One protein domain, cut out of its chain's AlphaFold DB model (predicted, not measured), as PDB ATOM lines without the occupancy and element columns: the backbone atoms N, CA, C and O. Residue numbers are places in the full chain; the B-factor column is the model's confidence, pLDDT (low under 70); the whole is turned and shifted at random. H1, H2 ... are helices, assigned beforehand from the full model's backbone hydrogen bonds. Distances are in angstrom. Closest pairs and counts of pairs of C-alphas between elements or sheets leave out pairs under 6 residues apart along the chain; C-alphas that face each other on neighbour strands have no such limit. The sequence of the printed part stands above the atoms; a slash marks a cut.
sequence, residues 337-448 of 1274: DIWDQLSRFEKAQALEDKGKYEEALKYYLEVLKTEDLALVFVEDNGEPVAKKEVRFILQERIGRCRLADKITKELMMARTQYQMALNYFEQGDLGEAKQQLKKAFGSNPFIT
ATOM      1  N   ASP A 337      39.208 -10.004 -46.229       75.69
ATOM      2  CA  ASP A 337      40.382 -10.799 -45.843       75.69
ATOM      3  C   ASP A 337      40.683 -10.669 -44.342       75.69
ATOM      4  O   ASP A 337      41.088 -11.636 -43.698       75.69
ATOM      5  N   ILE A 338      40.438  -9.485 -43.770       76.38
ATOM      6  CA  ILE A 338      40.565  -9.237 -42.326       76.38
ATOM      7  C   ILE A 338      39.506 -10.038 -41.555       76.38
ATOM      8  O   ILE A 338      39.840 -10.722 -40.586       76.38
ATOM      9  N   TRP A 339      38.250 -10.012 -42.010       76.06
ATOM     10  CA  TRP A 339      37.161 -10.792 -41.411       76.06
ATOM     11  C   TRP A 339      37.399 -12.302 -41.491       76.06
ATOM     12  O   TRP A 339      37.183 -13.016 -40.510       76.06
ATOM     13  N   ASP A 340      37.902 -12.795 -42.622       81.62
ATOM     14  CA  ASP A 340      38.219 -14.209 -42.805       81.62
ATOM     15  C   ASP A 340      39.380 -14.657 -41.893       81.62
ATOM     16  O   ASP A 340      39.355 -15.774 -41.366       81.62
ATOM     17  N   GLN A 341      40.382 -13.798 -41.661       84.75
ATOM     18  CA  GLN A 341      41.478 -14.061 -40.717       84.75
ATOM     19  C   GLN A 341      40.992 -14.082 -39.258       84.75
ATOM     20  O   GLN A 341      41.335 -15.013 -38.523       84.75
ATOM     21  N   LEU A 342      40.162 -13.113 -38.855       82.12
ATOM     22  CA  LEU A 342      39.538 -13.045 -37.524       82.12
ATOM     23  C   LEU A 342      38.673 -14.274 -37.242       82.12
ATOM     24  O   LEU A 342      38.871 -14.949 -36.236       82.12
ATOM     25  N   SER A 343      37.793 -14.639 -38.177       86.06
ATOM     26  CA  SER A 343      36.910 -15.797 -38.018       86.06
ATOM     27  C   SER A 343      37.690 -17.108 -37.843       86.06
ATOM     28  O   SER A 343      37.315 -17.964 -37.037       86.06
ATOM     29  N   ARG A 344      38.815 -17.279 -38.554       91.56
ATOM     30  CA  ARG A 344      39.695 -18.449 -38.382       91.56
ATOM     31  C   ARG A 344      40.420 -18.435 -37.039       91.56
ATOM     32  O   ARG A 344      40.569 -19.501 -36.443       91.56
ATOM     33  N   PHE A 345      40.844 -17.267 -36.559       90.75
ATOM     34  CA  PHE A 345      41.480 -17.121 -35.250       90.75
ATOM     35  C   PHE A 345      40.509 -17.435 -34.103       90.75
ATOM     36  O   PHE A 345      40.813 -18.279 -33.263       90.75
ATOM     37  N   GLU A 346      39.310 -16.849 -34.111       90.38
ATOM     38  CA  GLU A 346      38.264 -17.118 -33.112       90.38
ATOM     39  C   GLU A 346      37.870 -18.597 -33.096       90.38
ATOM     40  O   GLU A 346      37.702 -19.208 -32.039       90.38
ATOM     41  N   LYS A 347      37.787 -19.217 -34.279       93.12
ATOM     42  CA  LYS A 347      37.528 -20.652 -34.395       93.12
ATOM     43  C   LYS A 347      38.665 -21.500 -33.828       93.12
ATOM     44  O   LYS A 347      38.382 -22.529 -33.216       93.12
ATOM     45  N   ALA A 348      39.922 -21.098 -34.023       90.25
ATOM     46  CA  ALA A 348      41.075 -21.771 -33.430       90.25
ATOM     47  C   ALA A 348      41.015 -21.719 -31.897       90.25
ATOM     48  O   ALA A 348      41.152 -22.756 -31.252       90.25
ATOM     49  N   GLN A 349      40.713 -20.547 -31.331       88.75
ATOM     50  CA  GLN A 349      40.580 -20.357 -29.887       88.75
ATOM     51  C   GLN A 349      39.422 -21.175 -29.306       88.75
ATOM     52  O   GLN A 349      39.618 -21.942 -28.371       88.75
ATOM     53  N   ALA A 350      38.245 -21.146 -29.935       89.69
ATOM     54  CA  ALA A 350      37.106 -21.948 -29.489       89.69
ATOM     55  C   ALA A 350      37.359 -23.470 -29.553       89.69
ATOM     56  O   ALA A 350      36.673 -24.242 -28.877       89.69
ATOM     57  N   LEU A 351      38.285 -23.934 -30.403       89.75
ATOM     58  CA  LEU A 351      38.711 -25.337 -30.466       89.75
ATOM     59  C   LEU A 351      39.769 -25.664 -29.406       89.75
ATOM     60  O   LEU A 351      39.724 -26.756 -28.840       89.75
ATOM     61  N   GLU A 352      40.671 -24.727 -29.117       91.62
ATOM     62  CA  GLU A 352      41.634 -24.807 -28.016       91.62
ATOM     63  C   GLU A 352      40.906 -24.913 -26.668       91.62
ATOM     64  O   GLU A 352      41.146 -25.869 -25.931       91.62
ATOM     65  N   ASP A 353      39.909 -24.056 -26.422       82.81
ATOM     66  CA  ASP A 353      39.082 -24.061 -25.202       82.81
ATOM     67  C   ASP A 353      38.285 -25.369 -25.025       82.81
ATOM     68  O   ASP A 353      37.948 -25.777 -23.915       82.81
ATOM     69  N   LYS A 354      37.995 -26.069 -26.130       87.25
ATOM     70  CA  LYS A 354      37.325 -27.383 -26.134       87.25
ATOM     71  C   LYS A 354      38.297 -28.563 -26.019       87.25
ATOM     72  O   LYS A 354      37.861 -29.708 -26.134       87.25
ATOM     73  N   GLY A 355      39.597 -28.310 -25.858       87.50
ATOM     74  CA  GLY A 355      40.640 -29.337 -25.799       87.50
ATOM     75  C   GLY A 355      40.910 -30.045 -27.134       87.50
ATOM     76  O   GLY A 355      41.529 -31.108 -27.160       87.50
ATOM     77  N   LYS A 356      40.448 -29.491 -28.263       90.19
ATOM     78  CA  LYS A 356      40.640 -30.048 -29.614       90.19
ATOM     79  C   LYS A 356      41.902 -29.481 -30.267       90.19
ATOM     80  O   LYS A 356      41.844 -28.829 -31.313       90.19
ATOM     81  N   TYR A 357      43.051 -29.734 -29.649       86.88
ATOM     82  CA  TYR A 357      44.312 -29.065 -29.985       86.88
ATOM     83  C   TYR A 357      44.803 -29.304 -31.422       86.88
ATOM     84  O   TYR A 357      45.342 -28.383 -32.032       86.88
ATOM     85  N   GLU A 358      44.577 -30.484 -32.013       86.75
ATOM     86  CA  GLU A 358      44.925 -30.734 -33.425       86.75
ATOM     87  C   GLU A 358      44.098 -29.876 -34.397       86.75
ATOM     88  O   GLU A 358      44.631 -29.325 -35.363       86.75
ATOM     89  N   GLU A 359      42.793 -29.738 -34.139       88.38
ATOM     90  CA  GLU A 359      41.899 -28.923 -34.966       88.38
ATOM     91  C   GLU A 359      42.229 -27.431 -34.800       88.38
ATOM     92  O   GLU A 359      42.323 -26.715 -35.799       88.38
ATOM     93  N   ALA A 360      42.474 -26.977 -33.566       85.88
ATOM     94  CA  ALA A 360      42.897 -25.607 -33.264       85.88
ATOM     95  C   ALA A 360      44.220 -25.250 -33.959       85.88
ATOM     96  O   ALA A 360      44.327 -24.220 -34.629       85.88
ATOM     97  N   LEU A 361      45.210 -26.150 -33.886       90.25
ATOM     98  CA  LEU A 361      46.516 -25.996 -34.525       90.25
ATOM     99  C   LEU A 361      46.394 -25.795 -36.040       90.25
ATOM    100  O   LEU A 361      47.124 -24.983 -36.611       90.25
ATOM    101  N   LYS A 362      45.465 -26.500 -36.699       93.31
ATOM    102  CA  LYS A 362      45.216 -26.332 -38.136       93.31
ATOM    103  C   LYS A 362      44.792 -24.898 -38.469       93.31
ATOM    104  O   LYS A 362      45.364 -24.310 -39.384       93.31
ATOM    105  N   TYR A 363      43.859 -24.323 -37.708       92.50
ATOM    106  CA  TYR A 363      43.388 -22.953 -37.934       92.50
ATOM    107  C   TYR A 363      44.452 -21.902 -37.593       92.50
ATOM    108  O   TYR A 363      44.655 -20.981 -38.383       92.50
ATOM    109  N   TYR A 364      45.212 -22.065 -36.503       92.06
ATOM    110  CA  TYR A 364      46.326 -21.154 -36.201       92.06
ATOM    111  C   TYR A 364      47.408 -21.167 -37.293       92.06
ATOM    112  O   TYR A 364      47.926 -20.114 -37.668       92.06
ATOM    113  N   LEU A 365      47.727 -22.337 -37.860       89.81
ATOM    114  CA  LEU A 365      48.668 -22.446 -38.980       89.81
ATOM    115  C   LEU A 365      48.116 -21.842 -40.278       89.81
ATOM    116  O   LEU A 365      48.894 -21.317 -41.070       89.81
ATOM    117  N   GLU A 366      46.805 -21.910 -40.515       91.81
ATOM    118  CA  GLU A 366      46.159 -21.249 -41.655       91.81
ATOM    119  C   GLU A 366      46.219 -19.722 -41.534       91.81
ATOM    120  O   GLU A 366      46.537 -19.066 -42.523       91.81
ATOM    121  N   VAL A 367      46.015 -19.163 -40.334       90.69
ATOM    122  CA  VAL A 367      46.184 -17.721 -40.076       90.69
ATOM    123  C   VAL A 367      47.643 -17.299 -40.296       90.69
ATOM    124  O   VAL A 367      47.900 -16.316 -40.990       90.69
ATOM    125  N   LEU A 368      48.608 -18.083 -39.792       87.00
ATOM    126  CA  LEU A 368      50.047 -17.796 -39.907       87.00
ATOM    127  C   LEU A 368      50.585 -17.866 -41.352       87.00
ATOM    128  O   LEU A 368      51.600 -17.242 -41.655       87.00
ATOM    129  N   LYS A 369      49.942 -18.646 -42.233       83.94
ATOM    130  CA  LYS A 369      50.329 -18.793 -43.651       83.94
ATOM    131  C   LYS A 369      49.954 -17.592 -44.517       83.94
ATOM    132  O   LYS A 369      50.451 -17.492 -45.634       83.94
ATOM    133  N   THR A 370      49.091 -16.705 -44.035       83.50
ATOM    134  CA  THR A 370      48.683 -15.514 -44.782       83.50
ATOM    135  C   THR A 370      49.826 -14.492 -44.752       83.50
ATOM    136  O   THR A 370      50.148 -13.954 -43.692       83.50
ATOM    137  N   GLU A 371      50.488 -14.257 -45.895       64.88
ATOM    138  CA  GLU A 371      51.661 -13.360 -46.009       64.88
ATOM    139  C   GLU A 371      51.334 -11.917 -45.555       64.88
ATOM    140  O   GLU A 371      52.144 -11.238 -44.902       64.88
ATOM    141  N   ASP A 372      50.075 -11.525 -45.756       70.12
ATOM    142  CA  ASP A 372      49.461 -10.298 -45.264       70.12
ATOM    143  C   ASP A 372      48.636 -10.557 -43.999       70.12
ATOM    144  O   ASP A 372      47.409 -10.466 -43.993       70.12
ATOM    145  N   LEU A 373      49.317 -10.895 -42.900       63.44
ATOM    146  CA  LEU A 373      48.756 -10.775 -41.549       63.44
ATOM    147  C   LEU A 373      48.348  -9.310 -41.325       63.44
ATOM    148  O   LEU A 373      49.195  -8.470 -41.012       63.44
ATOM    149  N   ALA A 374      47.065  -9.025 -41.552       58.06
ATOM    150  CA  ALA A 374      46.432  -7.716 -41.394       58.06
ATOM    151  C   ALA A 374      45.691  -7.589 -40.055       58.06
ATOM    152  O   ALA A 374      45.102  -6.550 -39.767       58.06
ATOM    153  N   LEU A 375      45.748  -8.641 -39.232       54.16
ATOM    154  CA  LEU A 375      45.336  -8.643 -37.835       54.16
ATOM    155  C   LEU A 375      46.143  -7.598 -37.057       54.16
ATOM    156  O   LEU A 375      47.269  -7.842 -36.628       54.16
ATOM    157  N   VAL A 376      45.548  -6.422 -36.900       51.72
ATOM    158  CA  VAL A 376      45.915  -5.435 -35.894       51.72
ATOM    159  C   VAL A 376      45.007  -5.716 -34.704       51.72
ATOM    160  O   VAL A 376      43.797  -5.516 -34.803       51.72
ATOM    161  N   PHE A 377      45.560  -6.227 -33.602       51.22
ATOM    162  CA  PHE A 377      44.818  -6.225 -32.345       51.22
ATOM    163  C   PHE A 377      44.688  -4.771 -31.904       51.22
ATOM    164  O   PHE A 377      45.681  -4.044 -31.871       51.22
ATOM    165  N   VAL A 378      43.459  -4.355 -31.631       37.31
ATOM    166  CA  VAL A 378      43.183  -3.139 -30.878       37.31
ATOM    167  C   VAL A 378      42.949  -3.629 -29.458       37.31
ATOM    168  O   VAL A 378      41.959  -4.315 -29.211       37.31
ATOM    169  N   GLU A 379      43.900  -3.379 -28.557       38.59
ATOM    170  CA  GLU A 379      43.631  -3.522 -27.122       38.59
ATOM    171  C   GLU A 379      42.521  -2.538 -26.718       38.59
ATOM    172  O   GLU A 379      42.292  -1.552 -27.423       38.59
ATOM    173  N   ASP A 380      41.870  -2.752 -25.571       36.69
ATOM    174  CA  ASP A 380      40.789  -1.895 -25.036       36.69
ATOM    175  C   ASP A 380      41.158  -0.391 -24.932       36.69
ATOM    176  O   ASP A 380      40.289   0.460 -24.746       36.69
ATOM    177  N   ASN A 381      42.431  -0.042 -25.145       37.22
ATOM    178  CA  ASN A 381      42.979   1.314 -25.126       37.22
ATOM    179  C   ASN A 381      43.148   1.962 -26.521       37.22
ATOM    180  O   ASN A 381      43.595   3.103 -26.612       37.22
ATOM    181  N   GLY A 382      42.800   1.277 -27.617       33.81
ATOM    182  CA  GLY A 382      42.800   1.867 -28.962       33.81
ATOM    183  C   GLY A 382      44.145   1.866 -29.708       33.81
ATOM    184  O   GLY A 382      44.218   2.446 -30.794       33.81
ATOM    185  N   GLU A 383      45.197   1.226 -29.184       35.81
ATOM    186  CA  GLU A 383      46.504   1.173 -29.856       35.81
ATOM    187  C   GLU A 383      46.656  -0.063 -30.770       35.81
ATOM    188  O   GLU A 383      46.296  -1.175 -30.380       35.81
ATOM    189  N   PRO A 384      47.186   0.104 -31.998       47.12
ATOM    190  CA  PRO A 384      47.424  -1.001 -32.919       47.12
ATOM    191  C   PRO A 384      48.678  -1.809 -32.540       47.12
ATOM    192  O   PRO A 384      49.797  -1.298 -32.601       47.12
ATOM    193  N   VAL A 385      48.509  -3.101 -32.243       53.34
ATOM    194  CA  VAL A 385      49.616  -4.043 -31.965       53.34
ATOM    195  C   VAL A 385      50.445  -4.315 -33.229       53.34
ATOM    196  O   VAL A 385      49.908  -4.535 -34.322       53.34
ATOM    197  N   ALA A 386      51.778  -4.327 -33.110       55.22
ATOM    198  CA  ALA A 386      52.670  -4.473 -34.260       55.22
ATOM    199  C   ALA A 386      52.614  -5.893 -34.872       55.22
ATOM    200  O   ALA A 386      52.570  -6.898 -34.165       55.22
ATOM    201  N   LYS A 387      52.754  -6.018 -36.206       61.22
ATOM    202  CA  LYS A 387      52.749  -7.306 -36.958       61.22
ATOM    203  C   LYS A 387      53.695  -8.379 -36.379       61.22
ATOM    204  O   LYS A 387      53.465  -9.576 -36.553       61.22
ATOM    205  N   LYS A 388      54.779  -7.969 -35.706       62.06
ATOM    206  CA  LYS A 388      55.732  -8.879 -35.044       62.06
ATOM    207  C   LYS A 388      55.167  -9.517 -33.769       62.06
ATOM    208  O   LYS A 388      55.428 -10.696 -33.550       62.06
ATOM    209  N   GLU A 389      54.381  -8.788 -32.985       64.69
ATOM    210  CA  GLU A 389      53.757  -9.286 -31.749       64.69
ATOM    211  C   GLU A 389      52.623 -10.263 -32.053       64.69
ATOM    212  O   GLU A 389      52.587 -11.350 -31.487       64.69
ATOM    213  N   VAL A 390      51.783  -9.967 -33.051       68.06
ATOM    214  CA  VAL A 390      50.733 -10.894 -33.523       68.06
ATOM    215  C   VAL A 390      51.327 -12.244 -33.937       68.06
ATOM    216  O   VAL A 390      50.797 -13.308 -33.612       68.06
ATOM    217  N   ARG A 391      52.476 -12.220 -34.628       75.12
ATOM    218  CA  ARG A 391      53.183 -13.439 -35.037       75.12
ATOM    219  C   ARG A 391      53.755 -14.206 -33.843       75.12
ATOM    220  O   ARG A 391      53.722 -15.433 -33.867       75.12
ATOM    221  N   PHE A 392      54.255 -13.502 -32.827       73.94
ATOM    222  CA  PHE A 392      54.754 -14.102 -31.590       73.94
ATOM    223  C   PHE A 392      53.626 -14.801 -30.816       73.94
ATOM    224  O   PHE A 392      53.753 -15.984 -30.510       73.94
ATOM    225  N   ILE A 393      52.487 -14.127 -30.624       70.50
ATOM    226  CA  ILE A 393      51.299 -14.683 -29.949       70.50
ATOM    227  C   ILE A 393      50.806 -15.952 -30.665       70.50
ATOM    228  O   ILE A 393      50.555 -16.979 -30.033       70.50
ATOM    229  N   LEU A 394      50.722 -15.921 -32.002       78.25
ATOM    230  CA  LEU A 394      50.345 -17.096 -32.795       78.25
ATOM    231  C   LEU A 394      51.349 -18.249 -32.643       78.25
ATOM    232  O   LEU A 394      50.942 -19.404 -32.526       78.25
ATOM    233  N   GLN A 395      52.654 -17.963 -32.639       82.44
ATOM    234  CA  GLN A 395      53.695 -18.982 -32.457       82.44
ATOM    235  C   GLN A 395      53.656 -19.611 -31.061       82.44
ATOM    236  O   GLN A 395      53.828 -20.825 -30.939       82.44
ATOM    237  N   GLU A 396      53.381 -18.816 -30.030       86.38
ATOM    238  CA  GLU A 396      53.239 -19.294 -28.659       86.38
ATOM    239  C   GLU A 396      52.034 -20.234 -28.515       86.38
ATOM    240  O   GLU A 396      52.184 -21.362 -28.038       86.38
ATOM    241  N   ARG A 397      50.853 -19.830 -29.006       83.75
ATOM    242  CA  ARG A 397      49.643 -20.673 -28.975       83.75
ATOM    243  C   ARG A 397      49.802 -21.961 -29.786       83.75
ATOM    244  O   ARG A 397      49.401 -23.034 -29.334       83.75
ATOM    245  N   ILE A 398      50.480 -21.900 -30.937       86.44
ATOM    246  CA  ILE A 398      50.882 -23.091 -31.706       86.44
ATOM    247  C   ILE A 398      51.765 -24.023 -30.858       86.44
ATOM    248  O   ILE A 398      51.587 -25.243 -30.899       86.44
ATOM    249  N   GLY A 399      52.707 -23.466 -30.090       81.00
ATOM    250  CA  GLY A 399      53.552 -24.213 -29.159       81.00
ATOM    251  C   GLY A 399      52.743 -24.930 -28.076       81.00
ATOM    252  O   GLY A 399      52.924 -26.134 -27.879       81.00
ATOM    253  N   ARG A 400      51.796 -24.225 -27.442       81.38
ATOM    254  CA  ARG A 400      50.900 -24.788 -26.417       81.38
ATOM    255  C   ARG A 400      50.038 -25.924 -26.967       81.38
ATOM    256  O   ARG A 400      50.035 -27.010 -26.392       81.38
ATOM    257  N   CYS A 401      49.398 -25.728 -28.123       80.12
ATOM    258  CA  CYS A 401      48.584 -26.765 -28.767       80.12
ATOM    259  C   CYS A 401      49.404 -28.024 -29.104       80.12
ATOM    260  O   CYS A 401      48.935 -29.141 -28.893       80.12
ATOM    261  N   ARG A 402      50.648 -27.874 -29.590       82.31
ATOM    262  CA  ARG A 402      51.543 -29.015 -29.869       82.31
ATOM    263  C   ARG A 402      51.942 -29.770 -28.604       82.31
ATOM    264  O   ARG A 402      52.018 -30.997 -28.629       82.31
ATOM    265  N   LEU A 403      52.218 -29.048 -27.521       75.38
ATOM    266  CA  LEU A 403      52.569 -29.654 -26.241       75.38
ATOM    267  C   LEU A 403      51.376 -30.417 -25.650       75.38
ATOM    268  O   LEU A 403      51.529 -31.569 -25.254       75.38
ATOM    269  N   ALA A 404      50.188 -29.812 -25.660       73.62
ATOM    270  CA  ALA A 404      48.968 -30.426 -25.153       73.62
ATOM    271  C   ALA A 404      48.560 -31.675 -25.958       73.62
ATOM    272  O   ALA A 404      48.208 -32.697 -25.366       73.62
ATOM    273  N   ASP A 405      48.673 -31.642 -27.292       73.94
ATOM    274  CA  ASP A 405      48.448 -32.817 -28.147       73.94
ATOM    275  C   ASP A 405      49.443 -33.950 -27.840       73.94
ATOM    276  O   ASP A 405      49.047 -35.105 -27.660       73.94
ATOM    277  N   LYS A 406      50.733 -33.621 -27.686       76.81
ATOM    278  CA  LYS A 406      51.764 -34.599 -27.315       76.81
ATOM    279  C   LYS A 406      51.459 -35.258 -25.965       76.81
ATOM    280  O   LYS A 406      51.458 -36.485 -25.886       76.81
ATOM    281  N   ILE A 407      51.143 -34.465 -24.939       70.94
ATOM    282  CA  ILE A 407      50.777 -34.963 -23.603       70.94
ATOM    283  C   ILE A 407      49.531 -35.852 -23.683       70.94
ATOM    284  O   ILE A 407      49.507 -36.940 -23.111       70.94
ATOM    285  N   THR A 408      48.511 -35.438 -24.438       70.50
ATOM    286  CA  THR A 408      47.267 -36.209 -24.595       70.50
ATOM    287  C   THR A 408      47.529 -37.572 -25.243       70.50
ATOM    288  O   THR A 408      47.015 -38.589 -24.772       70.50
ATOM    289  N   LYS A 409      48.371 -37.626 -26.282       77.06
ATOM    290  CA  LYS A 409      48.770 -38.881 -26.943       77.06
ATOM    291  C   LYS A 409      49.591 -39.782 -26.024       77.06
ATOM    292  O   LYS A 409      49.330 -40.983 -25.966       77.06
ATOM    293  N   GLU A 410      50.541 -39.222 -25.280       76.81
ATOM    294  CA  GLU A 410      51.347 -39.975 -24.311       76.81
ATOM    295  C   GLU A 410      50.485 -40.539 -23.172       76.81
ATOM    296  O   GLU A 410      50.608 -41.720 -22.843       76.81
ATOM    297  N   LEU A 411      49.524 -39.768 -22.653       69.94
ATOM    298  CA  LEU A 411      48.566 -40.233 -21.646       69.94
ATOM    299  C   LEU A 411      47.616 -41.309 -22.185       69.94
ATOM    300  O   LEU A 411      47.326 -42.275 -21.479       69.94
ATOM    301  N   MET A 412      47.148 -41.198 -23.433       73.62
ATOM    302  CA  MET A 412      46.341 -42.255 -24.057       73.62
ATOM    303  C   MET A 412      47.130 -43.558 -24.224       73.62
ATOM    304  O   MET A 412      46.588 -44.639 -23.965       73.62
ATOM    305  N   MET A 413      48.407 -43.477 -24.609       78.69
ATOM    306  CA  MET A 413      49.280 -44.650 -24.701       78.69
ATOM    307  C   MET A 413      49.531 -45.269 -23.321       78.69
ATOM    308  O   MET A 413      49.357 -46.479 -23.167       78.69
ATOM    309  N   ALA A 414      49.841 -44.454 -22.308       74.75
ATOM    310  CA  ALA A 414      50.046 -44.910 -20.932       74.75
ATOM    311  C   ALA A 414      48.781 -45.558 -20.348       74.75
ATOM    312  O   ALA A 414      48.850 -46.648 -19.783       74.75
ATOM    313  N   ARG A 415      47.604 -44.953 -20.559       79.06
ATOM    314  CA  ARG A 415      46.310 -45.515 -20.141       79.06
ATOM    315  C   ARG A 415      46.032 -46.855 -20.810       79.06
ATOM    316  O   ARG A 415      45.602 -47.788 -20.141       79.06
ATOM    317  N   THR A 416      46.288 -46.966 -22.112       86.12
ATOM    318  CA  THR A 416      46.090 -48.221 -22.853       86.12
ATOM    319  C   THR A 416      46.999 -49.321 -22.312       86.12
ATOM    320  O   THR A 416      46.539 -50.431 -22.056       86.12
ATOM    321  N   GLN A 417      48.272 -49.010 -22.066       87.88
ATOM    322  CA  GLN A 417      49.234 -49.970 -21.521       87.88
ATOM    323  C   GLN A 417      48.937 -50.344 -20.063       87.88
ATOM    324  O   GLN A 417      49.076 -51.508 -19.695       87.88
ATOM    325  N   TYR A 418      48.438 -49.408 -19.256       82.38
ATOM    326  CA  TYR A 418      47.939 -49.690 -17.911       82.38
ATOM    327  C   TYR A 418      46.704 -50.604 -17.932       82.38
ATOM    328  O   TYR A 418      46.636 -51.576 -17.183       82.38
ATOM    329  N   GLN A 419      45.756 -50.361 -18.842       83.06
ATOM    330  CA  GLN A 419      44.582 -51.218 -19.026       83.06
ATOM    331  C   GLN A 419      44.986 -52.641 -19.452       83.06
ATOM    332  O   GLN A 419      44.434 -53.622 -18.961       83.06
ATOM    333  N   MET A 420      45.983 -52.767 -20.335       85.56
ATOM    334  CA  MET A 420      46.549 -54.066 -20.706       85.56
ATOM    335  C   MET A 420      47.231 -54.741 -19.514       85.56
ATOM    336  O   MET A 420      47.055 -55.941 -19.327       85.56
ATOM    337  N   ALA A 421      47.953 -53.990 -18.679       86.06
ATOM    338  CA  ALA A 421      48.565 -54.530 -17.470       86.06
ATOM    339  C   ALA A 421      47.531 -55.074 -16.477       86.06
ATOM    340  O   ALA A 421      47.739 -56.156 -15.932       86.06
ATOM    341  N   LEU A 422      46.411 -54.370 -16.281       77.00
ATOM    342  CA  LEU A 422      45.292 -54.849 -15.464       77.00
ATOM    343  C   LEU A 422      44.701 -56.146 -16.023       77.00
ATOM    344  O   LEU A 422      44.534 -57.100 -15.272       77.00
ATOM    345  N   ASN A 423      44.480 -56.229 -17.337       84.81
ATOM    346  CA  ASN A 423      43.969 -57.451 -17.963       84.81
ATOM    347  C   ASN A 423      44.924 -58.645 -17.775       84.81
ATOM    348  O   ASN A 423      44.472 -59.755 -17.505       84.81
ATOM    349  N   TYR A 424      46.242 -58.438 -17.892       91.00
ATOM    350  CA  TYR A 424      47.229 -59.495 -17.632       91.00
ATOM    351  C   TYR A 424      47.301 -59.871 -16.150       91.00
ATOM    352  O   TYR A 424      47.440 -61.049 -15.821       91.00
ATOM    353  N   PHE A 425      47.142 -58.895 -15.256       80.75
ATOM    354  CA  PHE A 425      47.072 -59.134 -13.818       80.75
ATOM    355  C   PHE A 425      45.844 -59.980 -13.447       80.75
ATOM    356  O   PHE A 425      45.981 -60.971 -12.734       80.75
ATOM    357  N   GLU A 426      44.670 -59.658 -13.994       81.44
ATOM    358  CA  GLU A 426      43.432 -60.430 -13.808       81.44
ATOM    359  C   GLU A 426      43.529 -61.855 -14.379       81.44
ATOM    360  O   GLU A 426      42.912 -62.781 -13.854       81.44
ATOM    361  N   GLN A 427      44.342 -62.058 -15.420       90.12
ATOM    362  CA  GLN A 427      44.623 -63.372 -16.009       90.12
ATOM    363  C   GLN A 427      45.709 -64.167 -15.257       90.12
ATOM    364  O   GLN A 427      45.974 -65.317 -15.607       90.12
ATOM    365  N   GLY A 428      46.335 -63.585 -14.227       87.94
ATOM    366  CA  GLY A 428      47.418 -64.205 -13.458       87.94
ATOM    367  C   GLY A 428      48.798 -64.152 -14.129       87.94
ATOM    368  O   GLY A 428      49.751 -64.728 -13.599       87.94
ATOM    369  N   ASP A 429      48.943 -63.449 -15.255       90.12
ATOM    370  CA  ASP A 429      50.223 -63.250 -15.942       90.12
ATOM    371  C   ASP A 429      50.948 -62.013 -15.389       90.12
ATOM    372  O   ASP A 429      50.989 -60.925 -15.973       90.12
ATOM    373  N   LEU A 430      51.528 -62.190 -14.201       81.06
ATOM    374  CA  LEU A 430      52.290 -61.153 -13.500       81.06
ATOM    375  C   LEU A 430      53.522 -60.674 -14.288       81.06
ATOM    376  O   LEU A 430      53.979 -59.547 -14.080       81.06
ATOM    377  N   GLY A 431      54.071 -61.513 -15.175       89.50
ATOM    378  CA  GLY A 431      55.221 -61.168 -16.008       89.50
ATOM    379  C   GLY A 431      54.852 -60.119 -17.049       89.50
ATOM    380  O   GLY A 431      55.482 -59.058 -17.115       89.50
ATOM    381  N   GLU A 432      53.780 -60.378 -17.795       89.94
ATOM    382  CA  GLU A 432      53.324 -59.467 -18.840       89.94
ATOM    383  C   GLU A 432      52.676 -58.208 -18.246       89.94
ATOM    384  O   GLU A 432      52.941 -57.102 -18.720       89.94
ATOM    385  N   ALA A 433      51.956 -58.321 -17.122       80.06
ATOM    386  CA  ALA A 433      51.450 -57.159 -16.384       80.06
ATOM    387  C   ALA A 433      52.584 -56.193 -15.991       80.06
ATOM    388  O   ALA A 433      52.501 -54.983 -16.221       80.06
ATOM    389  N   LYS A 434      53.699 -56.727 -15.473       83.00
ATOM    390  CA  LYS A 434      54.886 -55.936 -15.120       83.00
ATOM    391  C   LYS A 434      55.554 -55.321 -16.350       83.00
ATOM    392  O   LYS A 434      56.013 -54.180 -16.287       83.00
ATOM    393  N   GLN A 435      55.604 -56.039 -17.472       88.19
ATOM    394  CA  GLN A 435      56.178 -55.521 -18.713       88.19
ATOM    395  C   GLN A 435      55.335 -54.385 -19.310       88.19
ATOM    396  O   GLN A 435      55.901 -53.399 -19.784       88.19
ATOM    397  N   GLN A 436      54.005 -54.479 -19.247       89.75
ATOM    398  CA  GLN A 436      53.102 -53.423 -19.714       89.75
ATOM    399  C   GLN A 436      53.126 -52.193 -18.791       89.75
ATOM    400  O   GLN A 436      53.171 -51.074 -19.294       89.75
ATOM    401  N   LEU A 437      53.244 -52.370 -17.466       77.12
ATOM    402  CA  LEU A 437      53.498 -51.254 -16.538       77.12
ATOM    403  C   LEU A 437      54.849 -50.581 -16.809       77.12
ATOM    404  O   LEU A 437      54.940 -49.355 -16.838       77.12
ATOM    405  N   LYS A 438      55.901 -51.362 -17.080       82.81
ATOM    406  CA  LYS A 438      57.215 -50.807 -17.430       82.81
ATOM    407  C   LYS A 438      57.172 -50.006 -18.732       82.81
ATOM    408  O   LYS A 438      57.856 -48.995 -18.829       82.81
ATOM    409  N   LYS A 439      56.371 -50.419 -19.719       85.19
ATOM    410  CA  LYS A 439      56.148 -49.628 -20.940       85.19
ATOM    411  C   LYS A 439      55.342 -48.354 -20.646       85.19
ATOM    412  O   LYS A 439      55.697 -47.310 -21.181       85.19
ATOM    413  N   ALA A 440      54.340 -48.424 -19.760       80.50
ATOM    414  CA  ALA A 440      53.465 -47.292 -19.441       80.50
ATOM    415  C   ALA A 440      54.205 -46.148 -18.730       80.50
ATOM    416  O   ALA A 440      53.870 -44.983 -18.933       80.50
ATOM    417  N   PHE A 441      55.215 -46.479 -17.918       74.12
ATOM    418  CA  PHE A 441      55.912 -45.510 -17.062       74.12
ATOM    419  C   PHE A 441      57.404 -45.328 -17.386       74.12
ATOM    420  O   PHE A 441      57.990 -44.321 -17.007       74.12
ATOM    421  N   GLY A 442      58.031 -46.256 -18.115       59.09
ATOM    422  CA  GLY A 442      59.482 -46.273 -18.339       59.09
ATOM    423  C   GLY A 442      60.021 -45.261 -19.356       59.09
ATOM    424  O   GLY A 442      61.234 -45.149 -19.494       59.09
ATOM    425  N   SER A 443      59.159 -44.540 -20.075       46.12
ATOM    426  CA  SER A 443      59.555 -43.500 -21.039       46.12
ATOM    427  C   SER A 443      59.307 -42.070 -20.551       46.12
ATOM    428  O   SER A 443      59.518 -41.134 -21.318       46.12
ATOM    429  N   ASN A 444      58.859 -41.880 -19.305       41.94
ATOM    430  CA  ASN A 444      58.587 -40.555 -18.758       41.94
ATOM    431  C   ASN A 444      59.807 -40.044 -17.959       41.94
ATOM    432  O   ASN A 444      60.102 -40.604 -16.904       41.94
ATOM    433  N   PRO A 445      60.526 -38.997 -18.414       34.78
ATOM    434  CA  PRO A 445      61.731 -38.497 -17.741       34.78
ATOM    435  C   PRO A 445      61.476 -37.884 -16.350       34.78
ATOM    436  O   PRO A 445      62.429 -37.513 -15.677       34.78
ATOM    437  N   PHE A 446      60.216 -37.796 -15.909       32.75
ATOM    438  CA  PHE A 446      59.820 -37.257 -14.605       32.75
ATOM    439  C   PHE A 446      59.533 -38.321 -13.534       32.75
ATOM    440  O   PHE A 446      59.201 -37.965 -12.408       32.75
ATOM    441  N   ILE A 447      59.649 -39.617 -13.852       33.41
ATOM    442  CA  ILE A 447      59.425 -40.702 -12.884       33.41
ATOM    443  C   ILE A 447      60.583 -41.702 -12.971       33.41
ATOM    444  O   ILE A 447      60.546 -42.669 -13.732       33.41
ATOM    445  N   THR A 448      61.628 -41.484 -12.175       29.06
ATOM    446  CA  THR A 448      62.658 -42.497 -11.915       29.06
ATOM    447  C   THR A 448      62.164 -43.447 -10.828       29.06
ATOM    448  O   THR A 448      62.077 -43.079  -9.659       29.06
TER     449      THR A 448
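AT A GLANCE: This is residues 337 to 448 of the 1274 residues of an uncharacterized protein of uncultured bacterium (UniProt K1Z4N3). One long helix, H3, is the spine of a rod; H2 packs on residues 391 to 405 of it with H1 side by side on H2, and near the other end H4 folds back along residues 413 to 425. The loop of residues 378 to 383 sticks out near the beginning of H3. The printed part has 112 residues with four named helices, H1 to H4 in chain order, and no named strand, and its class is all helix. It is extended, with a radius of gyration of the C-alphas of 21.1 A and spans of 67 by 26 by 26 A.

IN THESE COORDINATES: H3, residues 387 to 426, is 58.7 A long and begins at C-alpha 387 (52.749, -7.306, -36.958). H1, residues 337 to 352, is 22.7 A long and begins at C-alpha 337 (40.382, -10.799, -45.843). H2 holds residues 357 to 368, 16.1 A. H4, residues 430 to 441, 16.4 A, ends at C-alpha 441 (55.912, -45.510, -17.062).

HOW THE PARTS SIT: H2 and H3 touch, closest at the C-alphas of Tyr 357 and Cys 401, 5.0 A, at a shallow tilt of 19 degrees, opposite ways. H1 and H2 touch at Ala 348 and Ala 360, their closest C-alphas, 4.2 A apart, at a shallow tilt of 21 degrees, opposite ways. H3 and H4 touch, closest at the C-alphas of Ala 421 and Ala 433, 4.1 A, at a shallow tilt of 7 degrees, opposite ways. These three pairs are helical hairpins. H1 and H3 are close but not clearly touching; H4 is apart from H1 and H2. In H1, H2, H3 and H4 every O i to N i+4 pair is within hydrogen-bond range.

THE WHOLE: The C-alphas farthest apart, of Gly 382 and Gly 428, are 68.0 A apart. The printed part has no cut. The link from H2 to H3 is long, 18 residues. The pLDDT is under 70 at residues 371, 373 to 390, 411 and 442 to 448.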